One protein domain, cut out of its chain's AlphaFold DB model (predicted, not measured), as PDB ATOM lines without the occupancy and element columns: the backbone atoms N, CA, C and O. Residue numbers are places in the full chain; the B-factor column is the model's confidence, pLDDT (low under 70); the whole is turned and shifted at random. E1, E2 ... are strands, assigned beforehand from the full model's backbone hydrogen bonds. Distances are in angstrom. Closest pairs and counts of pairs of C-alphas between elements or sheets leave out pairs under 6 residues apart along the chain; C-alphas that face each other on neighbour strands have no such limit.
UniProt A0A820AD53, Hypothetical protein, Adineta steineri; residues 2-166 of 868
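What this domain is: This is residues 2 to 166 of the 868 residues of the protein "Hypothetical protein" of Adineta steineri (UniProt A0A820AD53). A strongly twisted ten-stranded sheet, E4 to E13, folds round on itself into a flattened, nearly closed barrel, splayed between E10 and E11. From one end a long hairpin, E2 and E3, reaches away as an arm, with E1 paired to the part of E2 near the barrel. The printed part has 165 residues with no named helix and 13 strands, E1 to E13 in order: all strand. The large sheet is mixed and branched; the small one runs E1 E2 E3, all antiparallel. The whole is loose, radius of gyration of the C-alphas 19.6 A, spanning 60 by 44 by 30 A.

How they stand to each other: Start at E8, residues 101 to 111, which has three antiparallel neighbours. On one side is E5, residues 75 to 79, with N 105 and O 78 2.9 A apart; on the other are E9, residues 114 to 118, in a hairpin with E8, N 108 to O 116 2.8 A, and E10, residues 121 to 124, N 104 to O 121 2.9 A. E6, residues 83 to 87, forms a hairpin with E5, N 77 to O 85 2.9 A. E11, residues 131 to 140, is the antiparallel neighbour of E9 on the other side from E8, with N 139 and O 117 2.9 A apart, within hydrogen-bond range. E11, E12, residues 146 to 156, and E13, residues 159 to 165, are a meander, two hairpins in a row, with N 134 to O 151 2.9 A and N 154 to O 161 3.0 A. E4, residues 65 to 69, is parallel to E13, N 68 to O 162 2.9 A, and antiparallel to E7, residues 92 to 95, N 67 to O 93 2.8 A. The closest C-alphas of E6 and E7, Leu 87 and Tyr 93, are 7.1 A apart. E1, residues 19 to 26, E2, residues 32 to 45, and E3, residues 52 to 63, form a second meander of hairpins, N 25 to O 33 2.9 A and N 40 to O 58 2.9 A. E2 bends by 51 degrees at residue 42. E3 runs on into E4 at 46 degrees. The two sheets are a sandwich, face to face, over parts 10.5 A apart centre to centre, their strands at 73 degrees.

Where its parts are: Find C-alpha 19 at (176.292, 152.297, 129.311), where E1 begins its 21.1 A. E2 covers 39.2 A to C-alpha 45 at (186.031, 136.278, 113.046), and E3 32.2 A. E8 spans 29.2 A, E11 29.3 A, E12 30.7 A and E13 19.0 A, ending at C-alpha 165, (151.344, 151.634, 145.088).

The domain as a whole: The C-alphas farthest apart, Thr 5 and Gln 144, are 63.9 A apart. Residues 3 to 8 stand free. The printed part has no cut and no long link. Mean pLDDT of the printed part is 73.9; 64 residues are under 70, among them residues 2 to 40.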
ATOM      1  N   LYS A   2     181.845 165.846 115.060       32.34
ATOM      2  CA  LYS A   2     180.554 166.523 114.847       32.34
ATOM      3  C   LYS A   2     180.349 166.670 113.339       32.34
ATOM      4  O   LYS A   2     181.158 167.331 112.697       32.34
ATOM      5  N   LEU A   3     179.286 166.082 112.804       31.27
ATOM      6  CA  LEU A   3     178.768 166.387 111.472       31.27
ATOM      7  C   LEU A   3     177.296 166.739 111.654       31.27
ATOM      8  O   LEU A   3     176.503 165.925 112.112       31.27
ATOM      9  N   ASN A   4     177.002 168.010 111.404       45.34
ATOM     10  CA  ASN A   4     175.712 168.647 111.574       45.34
ATOM     11  C   ASN A   4     175.299 169.160 110.195       45.34
ATOM     12  O   ASN A   4     175.819 170.185 109.763       45.34
ATOM     13  N   THR A   5     174.421 168.437 109.506       37.91
ATOM     14  CA  THR A   5     173.721 168.896 108.299       37.91
ATOM     15  C   THR A   5     172.444 168.073 108.164       37.91
ATOM     16  O   THR A   5     172.528 166.852 108.074       37.91
ATOM     17  N   HIS A   6     171.299 168.759 108.112       35.53
ATOM     18  CA  HIS A   6     169.919 168.244 108.143       35.53
ATOM     19  C   HIS A   6     169.424 167.937 109.554       35.53
ATOM     20  O   HIS A   6     170.065 167.192 110.280       35.53
ATOM     21  N   GLY A   7     168.310 168.570 109.944       40.97
ATOM     22  CA  GLY A   7     167.711 168.562 111.283       40.97
ATOM     23  C   GLY A   7     167.213 167.194 111.755       40.97
ATOM     24  O   GLY A   7     166.031 167.019 112.021       40.97
ATOM     25  N   HIS A   8     168.126 166.236 111.846       44.19
ATOM     26  CA  HIS A   8     167.967 164.944 112.479       44.19
ATOM     27  C   HIS A   8     168.620 165.013 113.861       44.19
ATOM     28  O   HIS A   8     169.779 165.421 113.986       44.19
ATOM     29  N   ASP A   9     167.889 164.605 114.896       47.06
ATOM     30  CA  ASP A   9     168.429 164.448 116.245       47.06
ATOM     31  C   ASP A   9     169.586 163.433 116.217       47.06
ATOM     32  O   ASP A   9     169.391 162.229 116.054       47.06
ATOM     33  N   CYS A  10     170.824 163.920 116.330       48.22
ATOM     34  CA  CYS A  10     172.022 163.083 116.300       48.22
ATOM     35  C   CYS A  10     172.360 162.571 117.709       48.22
ATOM     36  O   CYS A  10     172.566 163.354 118.641       48.22
ATOM     37  N   ILE A  11     172.489 161.251 117.867       51.34
ATOM     38  CA  ILE A  11     172.877 160.623 119.137       51.34
ATOM     39  C   ILE A  11     174.406 160.502 119.186       51.34
ATOM     40  O   ILE A  11     175.013 159.760 118.419       51.34
ATOM     41  N   ALA A  12     175.044 161.252 120.088       52.59
ATOM     42  CA  ALA A  12     176.486 161.174 120.322       52.59
ATOM     43  C   ALA A  12     176.793 160.114 121.393       52.59
ATOM     44  O   ALA A  12     176.326 160.242 122.524       52.59
ATOM     45  N   PHE A  13     177.585 159.101 121.033       49.72
ATOM     46  CA  PHE A  13     177.953 157.976 121.897       49.72
ATOM     47  C   PHE A  13     179.375 158.151 122.456       49.72
ATOM     48  O   PHE A  13     180.298 158.475 121.702       49.72
ATOM     49  N   ASN A  14     179.563 157.948 123.766       52.97
ATOM     50  CA  ASN A  14     180.895 157.900 124.366       52.97
ATOM     51  C   ASN A  14     181.423 156.461 124.317       52.97
ATOM     52  O   ASN A  14     180.937 155.585 125.025       52.97
ATOM     53  N   TRP A  15     182.437 156.221 123.490       52.97
ATOM     54  CA  TRP A  15     182.987 154.885 123.263       52.97
ATOM     55  C   TRP A  15     183.668 154.273 124.497       52.97
ATOM     56  O   TRP A  15     183.867 153.059 124.521       52.97
ATOM     57  N   THR A  16     183.971 155.066 125.533       52.34
ATOM     58  CA  THR A  16     184.649 154.595 126.750       52.34
ATOM     59  C   THR A  16     183.715 154.138 127.875       52.34
ATOM     60  O   THR A  16     184.205 153.477 128.782       52.34
ATOM     61  N   SER A  17     182.408 154.440 127.856       50.22
ATOM     62  CA  SER A  17     181.463 153.921 128.866       50.22
ATOM     63  C   SER A  17     180.708 152.695 128.343       50.22
ATOM     64  O   SER A  17     180.445 152.581 127.143       50.22
ATOM     65  N   GLU A  18     180.427 151.726 129.217       46.78
ATOM     66  CA  GLU A  18     179.676 150.504 128.872       46.78
ATOM     67  C   GLU A  18     178.166 150.757 128.737       46.78
ATOM     68  O   GLU A  18     177.499 150.110 127.932       46.78
ATOM     69  N   SER A  19     177.657 151.784 129.421       49.44
ATOM     70  CA  SER A  19     176.292 152.297 129.311       49.44
ATOM     71  C   SER A  19     176.311 153.808 129.057       49.44
ATOM     72  O   SER A  19     177.185 154.528 129.551       49.44
ATOM     73  N   ALA A  20     175.377 154.306 128.246       48.78
ATOM     74  CA  ALA A  20     175.165 155.739 128.057       48.78
ATOM     75  C   ALA A  20     173.762 156.103 128.562       48.78
ATOM     76  O   ALA A  20     172.781 155.483 128.158       48.78
ATOM     77  N   ALA A  21     173.718 157.094 129.455       52.22
ATOM     78  CA  ALA A  21     172.543 157.543 130.196       52.22
ATOM     79  C   ALA A  21     171.343 157.945 129.320       52.22
ATOM     80  O   ALA A  21     171.502 158.351 128.162       52.22
ATOM     81  N   ASP A  22     170.166 157.870 129.952       53.28
ATOM     82  CA  ASP A  22     168.833 158.198 129.447       53.28
ATOM     83  C   ASP A  22     168.811 159.385 128.486       53.28
ATOM     84  O   ASP A  22     169.225 160.501 128.817       53.28
ATOM     85  N   ARG A  23     168.254 159.176 127.288       58.09
ATOM     86  CA  ARG A  23     167.918 160.289 126.393       58.09
ATOM     87  C   ARG A  23     166.439 160.293 126.046       58.09
ATOM     88  O   ARG A  23     165.894 159.313 125.540       58.09
ATOM     89  N   ARG A  24     165.823 161.454 126.280       60.00
ATOM     90  CA  ARG A  24     164.501 161.840 125.780       60.00
ATOM     91  C   ARG A  24     164.620 162.140 124.285       60.00
ATOM     92  O   ARG A  24     165.365 163.043 123.907       60.00
ATOM     93  N   LEU A  25     163.899 161.399 123.451       62.12
ATOM     94  CA  LEU A  25     163.785 161.638 122.010       62.12
ATOM     95  C   LEU A  25     162.358 162.059 121.669       62.12
ATOM     96  O   LEU A  25     161.405 161.499 122.209       62.12
ATOM     97  N   LYS A  26     162.209 163.028 120.763       57.72
ATOM     98  CA  LYS A  26     160.902 163.474 120.277       57.72
ATOM     99  C   LYS A  26     160.569 162.718 118.992       57.72
ATOM    100  O   LYS A  26     161.291 162.797 118.005       57.72
ATOM    101  N   LEU A  27     159.499 161.937 119.020       58.94
ATOM    102  CA  LEU A  27     159.013 161.152 117.894       58.94
ATOM    103  C   LEU A  27     158.359 162.056 116.838       58.94
ATOM    104  O   LEU A  27     157.892 163.155 117.137       58.94
ATOM    105  N   ASN A  28     158.246 161.558 115.602       52.19
ATOM    106  CA  ASN A  28     157.659 162.294 114.469       52.19
ATOM    107  C   ASN A  28     156.198 162.731 114.693       52.19
ATOM    108  O   ASN A  28     155.720 163.646 114.033       52.19
ATOM    109  N   ASN A  29     155.485 162.087 115.621       52.34
ATOM    110  CA  ASN A  29     154.130 162.455 116.038       52.34
ATOM    111  C   ASN A  29     154.104 163.520 117.157       52.34
ATOM    112  O   ASN A  29     153.054 163.767 117.741       52.34
ATOM    113  N   GLY A  30     155.254 164.114 117.495       52.47
ATOM    114  CA  GLY A  30     155.403 165.144 118.521       52.47
ATOM    115  C   GLY A  30     155.535 164.628 119.958       52.47
ATOM    116  O   GLY A  30     155.793 165.442 120.847       52.47
ATOM    117  N   ARG A  31     155.397 163.315 120.201       54.19
ATOM    118  CA  ARG A  31     155.478 162.700 121.541       54.19
ATOM    119  C   ARG A  31     156.920 162.449 121.970       54.19
ATOM    120  O   ARG A  31     157.775 162.183 121.137       54.19
ATOM    121  N   ASP A  32     157.185 162.473 123.269       58.41
ATOM    122  CA  ASP A  32     158.482 162.063 123.814       58.41
ATOM    123  C   ASP A  32     158.550 160.541 124.005       58.41
ATOM    124  O   ASP A  32     157.539 159.937 124.351       58.41
ATOM    125  N   ALA A  33     159.735 159.945 123.855       61.75
ATOM    126  CA  ALA A  33     160.049 158.566 124.229       61.75
ATOM    127  C   ALA A  33     161.445 158.484 124.871       61.75
ATOM    128  O   ALA A  33     162.350 159.241 124.507       61.75
ATOM    129  N   TYR A  34     161.619 157.572 125.830       67.56
ATOM    130  CA  TYR A  34     162.872 157.405 126.575       67.56
ATOM    131  C   TYR A  34     163.545 156.090 126.195       67.56
ATOM    132  O   TYR A  34     162.930 155.020 126.265       67.56
ATOM    133  N   PHE A  35     164.816 156.181 125.806       67.19
ATOM    134  CA  PHE A  35     165.600 155.043 125.344       67.19
ATOM    135  C   PHE A  35     166.861 154.850 126.172       67.19
ATOM    136  O   PHE A  35     167.520 155.814 126.565       67.19
ATOM    137  N   VAL A  36     167.204 153.576 126.331       66.25
ATOM    138  CA  VAL A  36     168.451 153.099 126.911       66.25
ATOM    139  C   VAL A  36     169.299 152.479 125.811       66.25
ATOM    140  O   VAL A  36     168.802 151.709 124.979       66.25
ATOM    141  N   PHE A  37     170.589 152.798 125.841       68.25
ATOM    142  CA  PHE A  37     171.582 152.296 124.902       68.25
ATOM    143  C   PHE A  37     172.636 151.506 125.667       68.25
ATOM    144  O   PHE A  37     173.258 152.027 126.597       68.25
ATOM    145  N   TYR A  38     172.883 150.274 125.237       65.50
ATOM    146  CA  TYR A  38     174.015 149.491 125.725       65.50
ATOM    147  C   TYR A  38     174.744 148.835 124.556       65.50
ATOM    148  O   TYR A  38     174.174 148.616 123.479       65.50
ATOM    149  N   LYS A  39     176.032 148.565 124.771       66.62
ATOM    150  CA  LYS A  39     176.917 147.949 123.783       66.62
ATOM    151  C   LYS A  39     177.366 146.578 124.275       66.62
ATOM    152  O   LYS A  39     177.691 146.423 125.448       66.62
ATOM    153  N   GLU A  40     177.429 145.611 123.374       68.31
ATOM    154  CA  GLU A  40     178.061 144.316 123.622       68.31
ATOM    155  C   GLU A  40     179.234 144.159 122.654       68.31
ATOM    156  O   GLU A  40     179.088 144.350 121.443       68.31
ATOM    157  N   SER A  41     180.410 143.852 123.195       71.44
ATOM    158  CA  SER A  41     181.619 143.594 122.420       71.44
ATOM    159  C   SER A  41     181.721 142.100 122.145       71.44
ATOM    160  O   SER A  41     181.805 141.313 123.085       71.44
ATOM    161  N   LYS A  42     181.736 141.708 120.870       74.81
ATOM    162  CA  LYS A  42     181.975 140.327 120.439       74.81
ATOM    163  C   LYS A  42     183.224 140.254 119.580       74.81
ATOM    164  O   LYS A  42     183.540 141.195 118.852       74.81
ATOM    165  N   GLU A  43     183.933 139.137 119.659       75.50
ATOM    166  CA  GLU A  43     185.010 138.854 118.715       75.50
ATOM    167  C   GLU A  43     184.414 138.679 117.316       75.50
ATOM    168  O   GLU A  43     183.431 137.965 117.117       75.50
ATOM    169  N   ALA A  44     184.975 139.405 116.354       72.62
ATOM    170  CA  ALA A  44     184.635 139.282 114.950       72.62
ATOM    171  C   ALA A  44     185.652 138.346 114.298       72.62
ATOM    172  O   ALA A  44     186.845 138.658 114.271       72.62
ATOM    173  N   CYS A  45     185.183 137.223 113.763       71.69
ATOM    174  CA  CYS A  45     186.031 136.278 113.046       71.69
ATOM    175  C   CYS A  45     186.015 136.553 111.537       71.69
ATOM    176  O   CYS A  45     185.049 137.100 110.997       71.69
ATOM    177  N   LEU A  46     187.099 136.186 110.850       67.06
ATOM    178  CA  LEU A  46     187.157 136.197 109.386       67.06
ATOM    179  C   LEU A  46     186.119 135.229 108.807       67.06
ATOM    180  O   LEU A  46     185.879 134.155 109.359       67.06
ATOM    181  N   GLU A  47     185.510 135.606 107.685       59.66
ATOM    182  CA  GLU A  47     184.466 134.816 107.031       59.66
ATOM    183  C   GLU A  47     184.954 133.372 106.779       59.66
ATOM    184  O   GLU A  47     185.977 133.159 106.129       59.66
ATOM    185  N   ASN A  48     184.225 132.385 107.317       63.66
ATOM    186  CA  ASN A  48     184.560 130.949 107.316       63.66
ATOM    187  C   ASN A  48     185.772 130.517 108.168       63.66
ATOM    188  O   ASN A  48     186.364 129.470 107.898       63.66
ATOM    189  N   THR A  49     186.125 131.271 109.209       68.38
ATOM    190  CA  THR A  49     187.160 130.883 110.185       68.38
ATOM    191  C   THR A  49     186.724 131.206 111.616       68.38
ATOM    192  O   THR A  49     185.911 132.102 111.821       68.38
ATOM    193  N   ASP A  50     187.311 130.520 112.599       71.56
ATOM    194  CA  ASP A  50     187.191 130.862 114.027       71.56
ATOM    195  C   ASP A  50     188.331 131.793 114.496       71.56
ATOM    196  O   ASP A  50     188.540 131.976 115.692       71.56
ATOM    197  N   GLU A  51     189.106 132.371 113.569       69.00
ATOM    198  CA  GLU A  51     190.224 133.254 113.909       69.00
ATOM    199  C   GLU A  51     189.722 134.684 114.191       69.00
ATOM    200  O   GLU A  51     189.173 135.327 113.283       69.00
ATOM    201  N   PRO A  52     189.908 135.217 115.417       69.88
ATOM    202  CA  PRO A  52     189.471 136.565 115.765       69.88
ATOM    203  C   PRO A  52     190.310 137.607 115.005       69.88
ATOM    204  O   PRO A  52     191.521 137.707 115.185       69.88
ATOM    205  N   ASN A  53     189.657 138.406 114.155       75.56
ATOM    206  CA  ASN A  53     190.278 139.445 113.317       75.56
ATOM    207  C   ASN A  53     189.829 140.870 113.702       75.56
ATOM    208  O   ASN A  53     190.230 141.863 113.098       75.56
ATOM    209  N   GLY A  54     188.971 141.003 114.711       76.94
ATOM    210  CA  GLY A  54     188.547 142.306 115.205       76.94
ATOM    211  C   GLY A  54     187.489 142.218 116.292       76.94
ATOM    212  O   GLY A  54     187.164 141.145 116.796       76.94
ATOM    213  N   THR A  55     186.932 143.372 116.639       73.31
ATOM    214  CA  THR A  55     185.867 143.494 117.634       73.31
ATOM    215  C   THR A  55     184.606 144.019 116.956       73.31
ATOM    216  O   THR A  55     184.588 145.143 116.453       73.31
ATOM    217  N   ALA A  56     183.545 143.214 116.936       72.75
ATOM    218  CA  ALA A  56     182.213 143.648 116.540       72.75
ATOM    219  C   ALA A  56     181.505 144.267 117.749       72.75
ATOM    220  O   ALA A  56     181.349 143.633 118.792       72.75
ATOM    221  N   LEU A  57     181.053 145.513 117.607       67.62
ATOM    222  CA  LEU A  57     180.241 146.189 118.618       67.62
ATOM    223  C   LEU A  57     178.771 146.108 118.215       67.62
ATOM    224  O   LEU A  57     178.338 146.756 117.261       67.62
ATOM    225  N   HIS A  58     177.999 145.328 118.963       67.31
ATOM    226  CA  HIS A  58     176.551 145.283 118.828       67.31
ATOM    227  C   HIS A  58     175.940 146.383 119.697       67.31
ATOM    228  O   HIS A  58     176.096 146.374 120.917       67.31
ATOM    229  N   ILE A  59     175.262 147.345 119.067       68.56
ATOM    230  CA  ILE A  59     174.544 148.420 119.762       68.56
ATOM    231  C   ILE A  59     173.073 148.032 119.848       68.56
ATOM    232  O   ILE A  59     172.422 147.801 118.827       68.56
ATOM    233  N   TYR A  60     172.547 147.995 121.066       67.44
ATOM    234  CA  TYR A  60     171.155 147.664 121.328       67.44
ATOM    235  C   TYR A  60     170.377 148.908 121.752       67.44
ATOM    236  O   TYR A  60     170.835 149.699 122.575       67.44
ATOM    237  N   PHE A  61     169.171 149.040 121.199       68.88
ATOM    238  CA  PHE A  61     168.224 150.109 121.503       68.88
ATOM    239  C   PHE A  61     167.037 149.501 122.242       68.88
ATOM    240  O   PHE A  61     166.350 148.628 121.703       68.88
ATOM    241  N   LYS A  62     166.791 149.947 123.474       68.88
ATOM    242  CA  LYS A  62     165.644 149.497 124.271       68.88
ATOM    243  C   LYS A  62     164.854 150.694 124.783       68.88
ATOM    244  O   LYS A  62     165.420 151.745 125.063       68.88
ATOM    245  N   LEU A  63     163.540 150.526 124.901       71.56
ATOM    246  CA  LEU A  63     162.706 151.459 125.655       71.56
ATOM    247  C   LEU A  63     163.074 151.341 127.134       71.56
ATOM    248  O   LEU A  63     163.121 150.222 127.647       71.56
ATOM    249  N   ALA A  64     163.315 152.476 127.788       73.75
ATOM    250  CA  ALA A  64     163.589 152.514 129.219       73.75
ATOM    251  C   ALA A  64     162.375 151.993 130.000       73.75
ATOM    252  O   ALA A  64     161.244 152.423 129.737       73.75
ATOM    253  N   LEU A  65     162.604 151.097 130.964       80.25
ATOM    254  CA  LEU A  65     161.611 150.814 131.995       80.25
ATOM    255  C   LEU A  65     161.578 152.007 132.949       80.25
ATOM    256  O   LEU A  65     162.597 152.376 133.528       80.25
ATOM    257  N   GLN A  66     160.410 152.617 133.098       83.75
ATOM    258  CA  GLN A  66     160.207 153.712 134.033       83.75
ATOM    259  C   GLN A  66     159.663 153.143 135.337       83.75
ATOM    260  O   GLN A  66     158.632 152.477 135.327       83.75
ATOM    261  N   LEU A  67     160.337 153.392 136.448       86.75
ATOM    262  CA  LEU A  67     159.886 153.008 137.777       86.75
ATOM    263  C   LEU A  67     159.382 154.247 138.500       86.75
ATOM    264  O   LEU A  67     160.029 155.291 138.468       86.75
ATOM    265  N   ILE A  68     158.237 154.137 139.162       87.25
ATOM    266  CA  ILE A  68     157.738 155.201 140.025       87.25
ATOM    267  C   ILE A  68     157.233 154.626 141.340       87.25
ATOM    268  O   ILE A  68     156.463 153.662 141.374       87.25
ATOM    269  N   ASN A  69     157.691 155.231 142.430       89.56
ATOM    270  CA  ASN A  69     157.217 154.937 143.768       89.56
ATOM    271  C   ASN A  69     156.064 155.885 144.104       89.56
ATOM    272  O   ASN A  69     156.265 157.090 144.228       89.56
ATOM    273  N   LEU A  70     154.858 155.344 144.235       88.00
ATOM    274  CA  LEU A  70     153.678 156.109 144.632       88.00
ATOM    275  C   LEU A  70     153.335 155.922 146.105       88.00
ATOM    276  O   LEU A  70     152.268 156.362 146.506       88.00
ATOM    277  N   LEU A  71     154.192 155.269 146.899       88.19
ATOM    278  CA  LEU A  71     154.083 155.200 148.356       88.19
ATOM    279  C   LEU A  71     154.609 156.486 148.999       88.19
ATOM    280  O   LEU A  71     155.412 157.208 148.418       88.19
ATOM    281  N   SER A  72     154.196 156.751 150.237       84.69
ATOM    282  CA  SER A  72     154.707 157.873 151.039       84.69
ATOM    283  C   SER A  72     156.079 157.619 151.673       84.69
ATOM    284  O   SER A  72     156.558 158.462 152.423       84.69
ATOM    285  N   LEU A  73     156.682 156.453 151.429       87.75
ATOM    286  CA  LEU A  73     157.952 156.020 152.013       87.75
ATOM    287  C   LEU A  73     158.999 155.833 150.921       87.75
ATOM    288  O   LEU A  73     158.646 155.475 149.800       87.75
ATOM    289  N   ASP A  74     160.273 155.988 151.269       89.69
ATOM    290  CA  ASP A  74     161.387 155.604 150.400       89.69
ATOM    291  C   ASP A  74     161.359 154.094 150.120       89.69
ATOM    292  O   ASP A  74     161.190 153.274 151.028       89.69
ATOM    293  N   VAL A  75     161.562 153.724 148.855       92.38
ATOM    294  CA  VAL A  75     161.635 152.330 148.406       92.38
ATOM    295  C   VAL A  75     162.927 152.127 147.633       92.38
ATOM    296  O   VAL A  75     163.321 152.965 146.830       92.38
ATOM    297  N   GLU A  76     163.586 150.998 147.834       93.94
ATOM    298  CA  GLU A  76     164.687 150.557 146.983       93.94
ATOM    299  C   GLU A  76     164.184 149.491 146.008       93.94
ATOM    300  O   GLU A  76     163.385 148.629 146.373       93.94
ATOM    301  N   CYS A  77     164.651 149.536 144.763       91.69
ATOM    302  CA  CYS A  77     164.348 148.535 143.748       91.69
ATOM    303  C   CYS A  77     165.645 147.932 143.210       91.69
ATOM    304  O   CYS A  77     166.552 148.661 142.806       91.69
ATOM    305  N   TRP A  78     165.710 146.606 143.215       90.06
ATOM    306  CA  TRP A  78     166.739 145.808 142.565       90.06
ATOM    307  C   TRP A  78     166.196 145.287 141.240       90.06
ATOM    308  O   TRP A  78     165.115 144.692 141.202       90.06
ATOM    309  N   ILE A  79     166.949 145.515 140.167       86.44
ATOM    310  CA  ILE A  79     166.600 145.121 138.801       86.44
ATOM    311  C   ILE A  79     167.634 144.108 138.324       86.44
ATOM    312  O   ILE A  79     168.828 144.413 138.246       86.44
ATOM    313  N   ASP A  80     167.161 142.895 138.040       82.19
ATOM    314  CA  ASP A  80     167.959 141.754 137.581       82.19
ATOM    315  C   ASP A  80     169.160 141.430 138.500       82.19
ATOM    316  O   ASP A  80     170.145 140.857 138.048       82.19
ATOM    317  N   ASP A  81     169.092 141.814 139.785       78.69
ATOM    318  CA  ASP A  81     170.184 141.769 140.778       78.69
ATOM    319  C   ASP A  81     171.468 142.532 140.374       78.69
ATOM    320  O   ASP A  81     172.517 142.382 141.003       78.69
ATOM    321  N   VAL A  82     171.400 143.379 139.339       75.44
ATOM    322  CA  VAL A  82     172.540 144.141 138.797       75.44
ATOM    323  C   VAL A  82     172.459 145.620 139.169       75.44
ATOM    324  O   VAL A  82     173.470 146.229 139.517       75.44
ATOM    325  N   GLU A  83     171.269 146.213 139.082       79.88
ATOM    326  CA  GLU A  83     171.048 147.643 139.311       79.88
ATOM    327  C   GLU A  83     170.225 147.841 140.591       79.88
ATOM    328  O   GLU A  83     169.106 147.339 140.692       79.88
ATOM    329  N   GLN A  84     170.775 148.578 141.564       85.00
ATOM    330  CA  GLN A  84     170.052 149.023 142.757       85.00
ATOM    331  C   GLN A  84     169.705 150.501 142.617       85.00
ATOM    332  O   GLN A  84     170.570 151.340 142.357       85.00
ATOM    333  N   VAL A  85     168.437 150.823 142.846       86.44
ATOM    334  CA  VAL A  85     167.900 152.167 142.672       86.44
ATOM    335  C   VAL A  85     167.155 152.588 143.924       86.44
ATOM    336  O   VAL A  85     166.306 151.850 144.422       86.44
ATOM    337  N   LYS A  86     167.419 153.810 144.394       89.06
ATOM    338  CA  LYS A  86     166.590 154.461 145.408       89.06
ATOM    339  C   LYS A  86     165.445 155.215 144.723       89.06
ATOM    340  O   LYS A  86     165.686 156.121 143.929       89.06
ATOM    341  N   LEU A  87     164.212 154.836 145.036       88.06
ATOM    342  CA  LEU A  87     162.978 155.448 144.557       88.06
ATOM    343  C   LEU A  87     162.342 156.248 145.699       88.06
ATOM    344  O   LEU A  87     161.636 155.706 146.552       88.06
ATOM    345  N   GLU A  88     162.596 157.548 145.716       86.00
ATOM    346  CA  GLU A  88     161.904 158.465 146.626       86.00
ATOM    347  C   GLU A  88     160.425 158.612 146.213       86.00
ATOM    348  O   GLU A  88     160.099 158.408 145.033       86.00
ATOM    349  N   PRO A  89     159.520 158.953 147.150       83.44
ATOM    350  CA  PRO A  89     158.120 159.205 146.842       83.44
ATOM    351  C   PRO A  89     157.970 160.134 145.640       83.44
ATOM    352  O   PRO A  89     158.566 161.209 145.594       83.44
ATOM    353  N   ASN A  90     157.153 159.716 144.675       75.44
ATOM    354  CA  ASN A  90     156.804 160.471 143.476       75.44
ATOM    355  C   ASN A  90     157.946 160.736 142.470       75.44
ATOM    356  O   ASN A  90     157.739 161.408 141.457       75.44
ATOM    357  N   ASN A  91     159.139 160.183 142.690       75.12
ATOM    358  CA  ASN A  91     160.236 160.331 141.741       75.12
ATOM    359  C   ASN A  91     160.160 159.260 140.646       75.12
ATOM    360  O   ASN A  91     160.131 158.055 140.908       75.12
ATOM    361  N   LEU A  92     160.121 159.724 139.391       75.56
ATOM    362  CA  LEU A  92     160.207 158.869 138.213       75.56
ATOM    363  C   LEU A  92     161.674 158.534 137.950       75.56
ATOM    364  O   LEU A  92     162.487 159.420 137.689       75.56
ATOM    365  N   TYR A  93     161.989 157.249 137.974       78.06
ATOM    366  CA  TYR A  93     163.298 156.732 137.625       78.06
ATOM    367  C   TYR A  93     163.256 156.032 136.271       78.06
ATOM    368  O   TYR A  93     162.311 155.307 135.963       78.06
ATOM    369  N   HIS A  94     164.296 156.221 135.471       74.62
ATOM    370  CA  HIS A  94     164.476 155.532 134.202       74.62
ATOM    371  C   HIS A  94     165.593 154.502 134.385       74.62
ATOM    372  O   HIS A  94     166.727 154.860 134.682       74.62
ATOM    373  N   SER A  95     165.257 153.217 134.278       71.88
ATOM    374  CA  SER A  95     166.236 152.144 134.459       71.88
ATOM    375  C   SER A  95     167.095 151.957 133.222       71.88
ATOM    376  O   SER A  95     166.577 151.935 132.104       71.88
ATOM    377  N   VAL A  96     168.394 151.740 133.454       64.00
ATOM    378  CA  VAL A  96     169.408 151.492 132.421       64.00
ATOM    379  C   VAL A  96     169.576 149.986 132.141       64.00
ATOM    380  O   VAL A  96     170.146 149.597 131.122       64.00
ATOM    381  N   SER A  97     169.059 149.110 133.005       62.78
ATOM    382  CA  SER A  97     169.134 147.647 132.838       62.78
ATOM    383  C   SER A  97     167.788 146.981 132.497       62.78
ATOM    384  O   SER A  97     167.758 145.965 131.792       62.78
ATOM    385  N   GLY A  98     166.668 147.583 132.910       62.34
ATOM    386  CA  GLY A  98     165.328 146.998 132.856       62.34
ATOM    387  C   GLY A  98     164.670 146.989 131.470       62.34
ATOM    388  O   GLY A  98     164.778 147.942 130.694       62.34
ATOM    389  N   ASN A  99     163.940 145.914 131.141       65.12
ATOM    390  CA  ASN A  99     163.186 145.799 129.884       65.12
ATOM    391  C   ASN A  99     161.870 144.993 130.020       65.12
ATOM    392  O   ASN A  99     161.367 144.781 131.117       65.12
ATOM    393  N   LYS A 100     161.285 144.546 128.892       60.66
ATOM    394  CA  LYS A 100     160.064 143.708 128.838       60.66
ATOM    395  C   LYS A 100     160.167 142.371 129.589       60.66
ATOM    396  O   LYS A 100     159.146 141.696 129.697       60.66
ATOM    397  N   ARG A 101     161.371 141.959 129.987       72.19
ATOM    398  CA  ARG A 101     161.662 140.798 130.822       72.19
ATOM    399  C   ARG A 101     162.794 141.160 131.778       72.19
ATOM    400  O   ARG A 101     163.953 141.136 131.366       72.19
ATOM    401  N   SER A 102     162.424 141.506 133.004       81.00
ATOM    402  CA  SER A 102     163.349 141.819 134.096       81.00
ATOM    403  C   SER A 102     162.792 141.309 135.418       81.00
ATOM    404  O   SER A 102     161.580 141.326 135.630       81.00
ATOM    405  N   MET A 103     163.671 140.862 136.304       86.69
ATOM    406  CA  MET A 103     163.337 140.489 137.669       86.69
ATOM    407  C   MET A 103     163.408 141.726 138.561       86.69
ATOM    408  O   MET A 103     164.438 142.390 138.618       86.69
ATOM    409  N   LEU A 104     162.305 142.051 139.229       90.62
ATOM    410  CA  LEU A 104     162.210 143.199 140.124       90.62
ATOM    411  C   LEU A 104     162.054 142.721 141.567       90.62
ATOM    412  O   LEU A 104     161.145 141.941 141.862       90.62
ATOM    413  N   THR A 105     162.891 143.242 142.460       93.31
ATOM    414  CA  THR A 105     162.786 143.024 143.909       93.31
ATOM    415  C   THR A 105     162.737 144.376 144.608       93.31
ATOM    416  O   THR A 105     163.629 145.205 144.442       93.31
ATOM    417  N   PHE A 106     161.692 144.621 145.393       94.31
ATOM    418  CA  PHE A 106     161.481 145.882 146.098       94.31
ATOM    419  C   PHE A 106     161.783 145.732 147.588       94.31
ATOM    420  O   PHE A 106     161.478 144.709 148.203       94.31
ATOM    421  N   VAL A 107     162.351 146.771 148.188       94.62
ATOM    422  CA  VAL A 107     162.716 146.812 149.605       94.62
ATOM    423  C   VAL A 107     162.215 148.113 150.215       94.62
ATOM    424  O   VAL A 107     162.525 149.192 149.721       94.62
ATOM    425  N   ILE A 108     161.467 148.016 151.312       93.19
ATOM    426  CA  ILE A 108     161.085 149.159 152.148       93.19
ATOM    427  C   ILE A 108     162.031 149.151 153.355       93.19
ATOM    428  O   ILE A 108     161.939 148.229 154.176       93.19
ATOM    429  N   PRO A 109     162.966 150.113 153.474       90.81
ATOM    430  CA  PRO A 109     164.005 150.069 154.501       90.81
ATOM    431  C   PRO A 109     163.460 150.109 155.931       90.81
ATOM    432  O   PRO A 109     164.005 149.432 156.801       90.81
ATOM    433  N   TYR A 110     162.393 150.882 156.161       88.19
ATOM    434  CA  TYR A 110     161.790 151.072 157.478       88.19
ATOM    435  C   TYR A 110     160.283 151.353 157.373       88.19
ATOM    436  O   TYR A 110     159.869 152.355 156.793       88.19
ATOM    437  N   TYR A 111     159.463 150.455 157.920       87.12
ATOM    438  CA  TYR A 111     158.008 150.587 158.055       87.12
ATOM    439  C   TYR A 111     157.522 149.685 159.197       87.12
ATOM    440  O   TYR A 111     157.927 148.525 159.264       87.12
ATOM    441  N   LYS A 112     156.663 150.191 160.098       81.12
ATOM    442  CA  LYS A 112     156.229 149.471 161.318       81.12
ATOM    443  C   LYS A 112     157.405 148.863 162.109       81.12
ATOM    444  O   LYS A 112     157.406 147.673 162.411       81.12
ATOM    445  N   ASP A 113     158.444 149.663 162.359       83.19
ATOM    446  CA  ASP A 113     159.659 149.245 163.081       83.19
ATOM    447  C   ASP A 113     160.413 148.045 162.471       83.19
ATOM    448  O   ASP A 113     161.170 147.347 163.150       83.19
ATOM    449  N   ALA A 114     160.233 147.799 161.171       87.31
ATOM    450  CA  ALA A 114     160.822 146.668 160.465       87.31
ATOM    451  C   ALA A 114     161.274 147.028 159.044       87.31
ATOM    452  O   ALA A 114     160.757 147.955 158.420       87.31
ATOM    453  N   LYS A 115     162.212 146.243 158.501       91.75
ATOM    454  CA  LYS A 115     162.542 146.240 157.071       91.75
ATOM    455  C   LYS A 115     161.635 145.237 156.356       91.75
ATOM    456  O   LYS A 115     161.405 144.147 156.878       91.75
ATOM    457  N   TRP A 116     161.158 145.577 155.160       93.38
ATOM    458  CA  TRP A 116     160.272 144.717 154.366       93.38
ATOM    459  C   TRP A 116     160.865 144.441 152.988       93.38
ATOM    460  O   TRP A 116     161.357 145.359 152.332       93.38
ATOM    461  N   ILE A 117     160.814 143.187 152.539       94.50
ATOM    462  CA  ILE A 117     161.419 142.742 151.272       94.50
ATOM    463  C   ILE A 117     160.371 141.996 150.449       94.50
ATOM    464  O   ILE A 117     159.711 141.102 150.980       94.50
ATOM    465  N   SER A 118     160.212 142.358 149.173       95.31
ATOM    466  CA  SER A 118     159.286 141.682 148.267       95.31
ATOM    467  C   SER A 118     159.823 140.338 147.791       95.31
ATOM    468  O   SER A 118     161.028 140.140 147.650       95.31
ATOM    469  N   GLU A 119     158.917 139.429 147.451       92.62
ATOM    470  CA  GLU A 119     159.263 138.291 146.603       92.62
ATOM    471  C   GLU A 119     159.750 138.790 145.224       92.62
ATOM    472  O   GLU A 119     159.215 139.792 144.723       92.62
ATOM    473  N   PRO A 120     160.757 138.141 144.603       89.62
ATOM    474  CA  PRO A 120     161.224 138.515 143.270       89.62
ATOM    475  C   PRO A 120     160.122 138.340 142.222       89.62
ATOM    476  O   PRO A 120     159.503 137.278 142.123       89.62
ATOM    477  N   MET A 121     159.896 139.367 141.404       86.56
ATOM    478  CA  MET A 121     158.846 139.378 140.386       86.56
ATOM    479  C   MET A 121     159.437 139.382 138.970       86.56
ATOM    480  O   MET A 121     160.114 140.332 138.589       86.56
ATOM    481  N   ASP A 122     159.119 138.370 138.153       85.88
ATOM    482  CA  ASP A 122     159.446 138.364 136.714       85.88
ATOM    483  C   ASP A 122     158.456 139.249 135.936       85.88
ATOM    484  O   ASP A 122     157.300 138.881 135.680       85.88
ATOM    485  N   LEU A 123     158.910 140.440 135.547       81.12
ATOM    486  CA  LEU A 123     158.173 141.369 134.702       81.12
ATOM    487  C   LEU A 123     158.200 140.882 133.249       81.12
ATOM    488  O   LEU A 123     158.970 141.387 132.444       81.12
ATOM    489  N   ASN A 124     157.340 139.924 132.893       77.75
ATOM    490  CA  ASN A 124     157.249 139.389 131.529       77.75
ATOM    491  C   ASN A 124     156.095 140.023 130.720       77.75
ATOM    492  O   ASN A 124     154.925 139.603 130.768       77.75
ATOM    493  N   LEU A 125     156.421 141.055 129.944       69.44
ATOM    494  CA  LEU A 125     155.493 141.820 129.117       69.44
ATOM    495  C   LEU A 125     155.436 141.256 127.689       69.44
ATOM    496  O   LEU A 125     156.226 141.610 126.812       69.44
ATOM    497  N   LYS A 126     154.439 140.400 127.428       63.91
ATOM    498  CA  LYS A 126     154.063 140.005 126.058       63.91
ATOM    499  C   LYS A 126     153.623 141.246 125.261       63.91
ATOM    500  O   LYS A 126     152.909 142.106 125.782       63.91
ATOM    501  N   THR A 127     154.047 141.336 123.998       50.47
ATOM    502  CA  THR A 127     153.656 142.401 123.057       50.47
ATOM    503  C   THR A 127     152.127 142.578 123.036       50.47
ATOM    504  O   THR A 127     151.404 141.589 123.078       50.47
ATOM    505  N   ASN A 128     151.645 143.830 122.985       51.34
ATOM    506  CA  ASN A 128     150.225 144.251 122.946       51.34
ATOM    507  C   ASN A 128     149.394 144.346 124.248       51.34
ATOM    508  O   ASN A 128     148.178 144.503 124.159       51.34
ATOM    509  N   THR A 129     149.975 144.362 125.451       51.12
ATOM    510  CA  THR A 129     149.179 144.652 126.669       51.12
ATOM    511  C   THR A 129     149.269 146.128 127.079       51.12
ATOM    512  O   THR A 129     150.352 146.614 127.385       51.12
ATOM    513  N   LYS A 130     148.134 146.851 127.024       59.06
ATOM    514  CA  LYS A 130     148.037 148.297 127.326       59.06
ATOM    515  C   LYS A 130     148.145 148.621 128.827       59.06
ATOM    516  O   LYS A 130     148.620 149.700 129.159       59.06
ATOM    517  N   LEU A 131     147.708 147.714 129.705       73.44
ATOM    518  CA  LEU A 131     147.745 147.868 131.165       73.44
ATOM    519  C   LEU A 131     147.733 146.483 131.837       73.44
ATOM    520  O   LEU A 131     147.004 145.596 131.382       73.44
ATOM    521  N   LYS A 132     148.538 146.289 132.885       80.69
ATOM    522  CA  LYS A 132     148.549 145.091 133.743       80.69
ATOM    523  C   LYS A 132     148.812 145.467 135.194       80.69
ATOM    524  O   LYS A 132     149.710 146.257 135.450       80.69
ATOM    525  N   ASP A 133     148.117 144.816 136.115       83.62
ATOM    526  CA  ASP A 133     148.330 144.966 137.552       83.62
ATOM    527  C   ASP A 133     148.870 143.658 138.143       83.62
ATOM    528  O   ASP A 133     148.420 142.568 137.783       83.62
ATOM    529  N   TYR A 134     149.838 143.770 139.048       87.75
ATOM    530  CA  TYR A 134     150.472 142.649 139.737       87.75
ATOM    531  C   TYR A 134     150.402 142.850 141.250       87.75
ATOM    532  O   TYR A 134     150.550 143.970 141.734       87.75
ATOM    533  N   VAL A 135     150.205 141.760 141.994       90.38
ATOM    534  CA  VAL A 135     150.238 141.758 143.462       90.38
ATOM    535  C   VAL A 135     151.638 141.355 143.915       90.38
ATOM    536  O   VAL A 135     152.113 140.280 143.558       90.38
ATOM    537  N   LEU A 136     152.275 142.202 144.715       92.50
ATOM    538  CA  LEU A 136     153.566 141.949 145.348       92.50
ATOM    539  C   LEU A 136     153.365 141.611 146.824       92.50
ATOM    540  O   LEU A 136     152.650 142.321 147.534       92.50
ATOM    541  N   ILE A 137     154.018 140.545 147.286       92.44
ATOM    542  CA  ILE A 137     154.031 140.136 148.693       92.44
ATOM    543  C   ILE A 137     155.385 140.516 149.286       92.44
ATOM    544  O   ILE A 137     156.425 140.124 148.764       92.44
ATOM    545  N   PHE A 138     155.349 141.286 150.367       93.38
ATOM    546  CA  PHE A 138     156.497 141.700 151.158       93.38
ATOM    547  C   PHE A 138     156.502 140.959 152.487       93.38
ATOM    548  O   PHE A 138     155.456 140.813 153.119       93.38
ATOM    549  N   HIS A 139     157.685 140.563 152.940       93.38
ATOM    550  CA  HIS A 139     157.896 139.895 154.221       93.38
ATOM    551  C   HIS A 139     158.726 140.784 155.143       93.38
ATOM    552  O   HIS A 139     159.717 141.381 154.708       93.38
ATOM    553  N   SER A 140     158.304 140.888 156.401       90.62
ATOM    554  CA  SER A 140     159.041 141.614 157.438       90.62
ATOM    555  C   SER A 140     160.297 140.848 157.856       90.62
ATOM    556  O   SER A 140     160.299 139.621 157.948       90.62
ATOM    557  N   THR A 141     161.383 141.565 158.147       89.06
ATOM    558  CA  THR A 141     162.615 140.961 158.677       89.06
ATOM    559  C   THR A 141     162.556 140.678 160.177       89.06
ATOM    560  O   THR A 141     163.392 139.931 160.678       89.06
ATOM    561  N   SER A 142     161.633 141.310 160.910       82.88
ATOM    562  CA  SER A 142     161.537 141.215 162.377       82.88
ATOM    563  C   SER A 142     160.273 140.503 162.869       82.88
ATOM    564  O   SER A 142     160.258 140.021 164.000       82.88
ATOM    565  N   SER A 143     159.235 140.387 162.035       78.19
ATOM    566  CA  SER A 143     157.963 139.731 162.361       78.19
ATOM    567  C   SER A 143     157.578 138.694 161.297       78.19
ATOM    568  O   SER A 143     158.056 138.741 160.170       78.19
ATOM    569  N   GLN A 144     156.686 137.752 161.629       80.69
ATOM    570  CA  GLN A 144     156.105 136.811 160.650       80.69
ATOM    571  C   GLN A 144     154.944 137.431 159.846       80.69
ATOM    572  O   GLN A 144     154.076 136.724 159.335       80.69
ATOM    573  N   GLU A 145     154.889 138.759 159.768       82.69
ATOM    574  CA  GLU A 145     153.850 139.470 159.035       82.69
ATOM    575  C   GLU A 145     154.190 139.579 157.546       82.69
ATOM    576  O   GLU A 145     155.355 139.664 157.150       82.69
ATOM    577  N   SER A 146     153.142 139.628 156.722       87.12
ATOM    578  CA  SER A 146     153.254 139.893 155.288       87.12
ATOM    579  C   SER A 146     152.448 141.132 154.909       87.12
ATOM    580  O   SER A 146     151.363 141.372 155.441       87.12
ATOM    581  N   LEU A 147     152.984 141.921 153.982       88.62
ATOM    582  CA  LEU A 147     152.378 143.135 153.445       88.62
ATOM    583  C   LEU A 147     152.127 142.939 151.949       88.62
ATOM    584  O   LEU A 147     153.004 142.473 151.228       88.62
ATOM    585  N   ARG A 148     150.941 143.313 151.463       90.94
ATOM    586  CA  ARG A 148     150.633 143.289 150.026       90.94
ATOM    587  C   ARG A 148     150.629 144.689 149.443       90.94
ATOM    588  O   ARG A 148     149.988 145.585 149.991       90.94
ATOM    589  N   LEU A 149     151.288 144.838 148.303       93.00
ATOM    590  CA  LEU A 149     151.316 146.053 147.497       93.00
ATOM    591  C   LEU A 149     151.035 145.712 146.032       93.00
ATOM    592  O   LEU A 149     151.067 144.548 145.638       93.00
ATOM    593  N   MET A 150     150.741 146.727 145.231       91.75
ATOM    594  CA  MET A 150     150.409 146.588 143.819       91.75
ATOM    595  C   MET A 150     151.503 147.188 142.945       91.75
ATOM    596  O   MET A 150     152.021 148.264 143.238       91.75
ATOM    597  N   LEU A 151     151.801 146.520 141.835       90.75
ATOM    598  CA  LEU A 151     152.620 147.054 140.756       90.75
ATOM    599  C   LEU A 151     151.758 147.176 139.498       90.75
ATOM    600  O   LEU A 151     151.382 146.166 138.900       90.75
ATOM    601  N   ARG A 152     151.445 148.408 139.092       87.69
ATOM    602  CA  ARG A 152     150.748 148.685 137.829       87.69
ATOM    603  C   ARG A 152     151.751 148.942 136.728       87.69
ATOM    604  O   ARG A 152     152.615 149.796 136.880       87.69
ATOM    605  N   VAL A 153     151.594 148.254 135.608       85.00
ATOM    606  CA  VAL A 153     152.434 148.407 134.429       85.00
ATOM    607  C   VAL A 153     151.592 148.896 133.262       85.00
ATOM    608  O   VAL A 153     150.714 148.178 132.775       85.00
ATOM    609  N   ASP A 154     151.861 150.114 132.812       79.50
ATOM    610  CA  ASP A 154     151.176 150.768 131.702       79.50
ATOM    611  C   ASP A 154     152.161 151.287 130.647       79.50
ATOM    612  O   ASP A 154     153.375 151.330 130.857       79.50
ATOM    613  N   ILE A 155     151.643 151.632 129.468       75.62
ATOM    614  CA  ILE A 155     152.436 152.287 128.422       75.62
ATOM    615  C   ILE A 155     152.263 153.796 128.580       75.62
ATOM    616  O   ILE A 155     151.193 154.337 128.299       75.62
ATOM    617  N   TYR A 156     153.331 154.478 128.984       70.44
ATOM    618  CA  TYR A 156     153.381 155.928 129.130       70.44
ATOM    619  C   TYR A 156     154.480 156.494 128.230       70.44
ATOM    620  O   TYR A 156     155.639 156.094 128.326       70.44
ATOM    621  N   ARG A 157     154.120 157.437 127.344       67.31
ATOM    622  CA  ARG A 157     155.067 158.059 126.396       67.31
ATOM    623  C   ARG A 157     155.869 157.021 125.592       67.31
ATOM    624  O   ARG A 157     157.086 157.103 125.478       67.31
ATOM    625  N   GLU A 158     155.167 156.006 125.085       69.06
ATOM    626  CA  GLU A 158     155.723 154.867 124.329       69.06
ATOM    627  C   GLU A 158     156.727 153.979 125.105       69.06
ATOM    628  O   GLU A 158     157.215 152.993 124.557       69.06
ATOM    629  N   SER A 159     156.998 154.262 126.385       71.06
ATOM    630  CA  SER A 159     157.806 153.449 127.306       71.06
ATOM    631  C   SER A 159     156.908 152.681 128.286       71.06
ATOM    632  O   SER A 159     155.761 153.058 128.523       71.06
ATOM    633  N   TYR A 160     157.418 151.597 128.879       78.81
ATOM    634  CA  TYR A 160     156.707 150.920 129.968       78.81
ATOM    635  C   TYR A 160     156.965 151.645 131.276       78.81
ATOM    636  O   TYR A 160     158.119 151.905 131.614       78.81
ATOM    637  N   ARG A 161     155.902 151.927 132.021       83.00
ATOM    638  CA  ARG A 161     155.967 152.506 133.354       83.00
ATOM    639  C   ARG A 161     155.417 151.509 134.360       83.00
ATOM    640  O   ARG A 161     154.287 151.067 134.216       83.00
ATOM    641  N   ALA A 162     156.221 151.157 135.355       87.94
ATOM    642  CA  ALA A 162     155.835 150.338 136.489       87.94
ATOM    643  C   ALA A 162     155.691 151.229 137.730       87.94
ATOM    644  O   ALA A 162     156.648 151.853 138.188       87.94
ATOM    645  N   SER A 163     154.473 151.297 138.251       88.56
ATOM    646  CA  SER A 163     154.077 152.144 139.371       88.56
ATOM    647  C   SER A 163     153.790 151.278 140.590       88.56
ATOM    648  O   SER A 163     152.854 150.476 140.560       88.56
ATOM    649  N   LEU A 164     154.591 151.422 141.648       92.25
ATOM    650  CA  LEU A 164     154.388 150.730 142.922       92.25
ATOM    651  C   LEU A 164     153.442 151.550 143.803       92.25
ATOM    652  O   LEU A 164     153.724 152.713 144.081       92.25
ATOM    653  N   TYR A 165     152.342 150.955 144.260       90.69
ATOM    654  CA  TYR A 165     151.344 151.634 145.088       90.69
ATOM    655  C   TYR A 165     150.645 150.666 146.054       90.69
ATOM    656  O   TYR A 165     150.784 149.448 145.965       90.69
ATOM    657  N   SER A 166     149.859 151.209 146.984       90.44
ATOM    658  CA  SER A 166     148.917 150.434 147.802       90.44
ATOM    659  C   SER A 166     147.486 150.827 147.449       90.44
ATOM    660  O   SER A 166     147.227 152.000 147.183       90.44
TER     661      SER A 166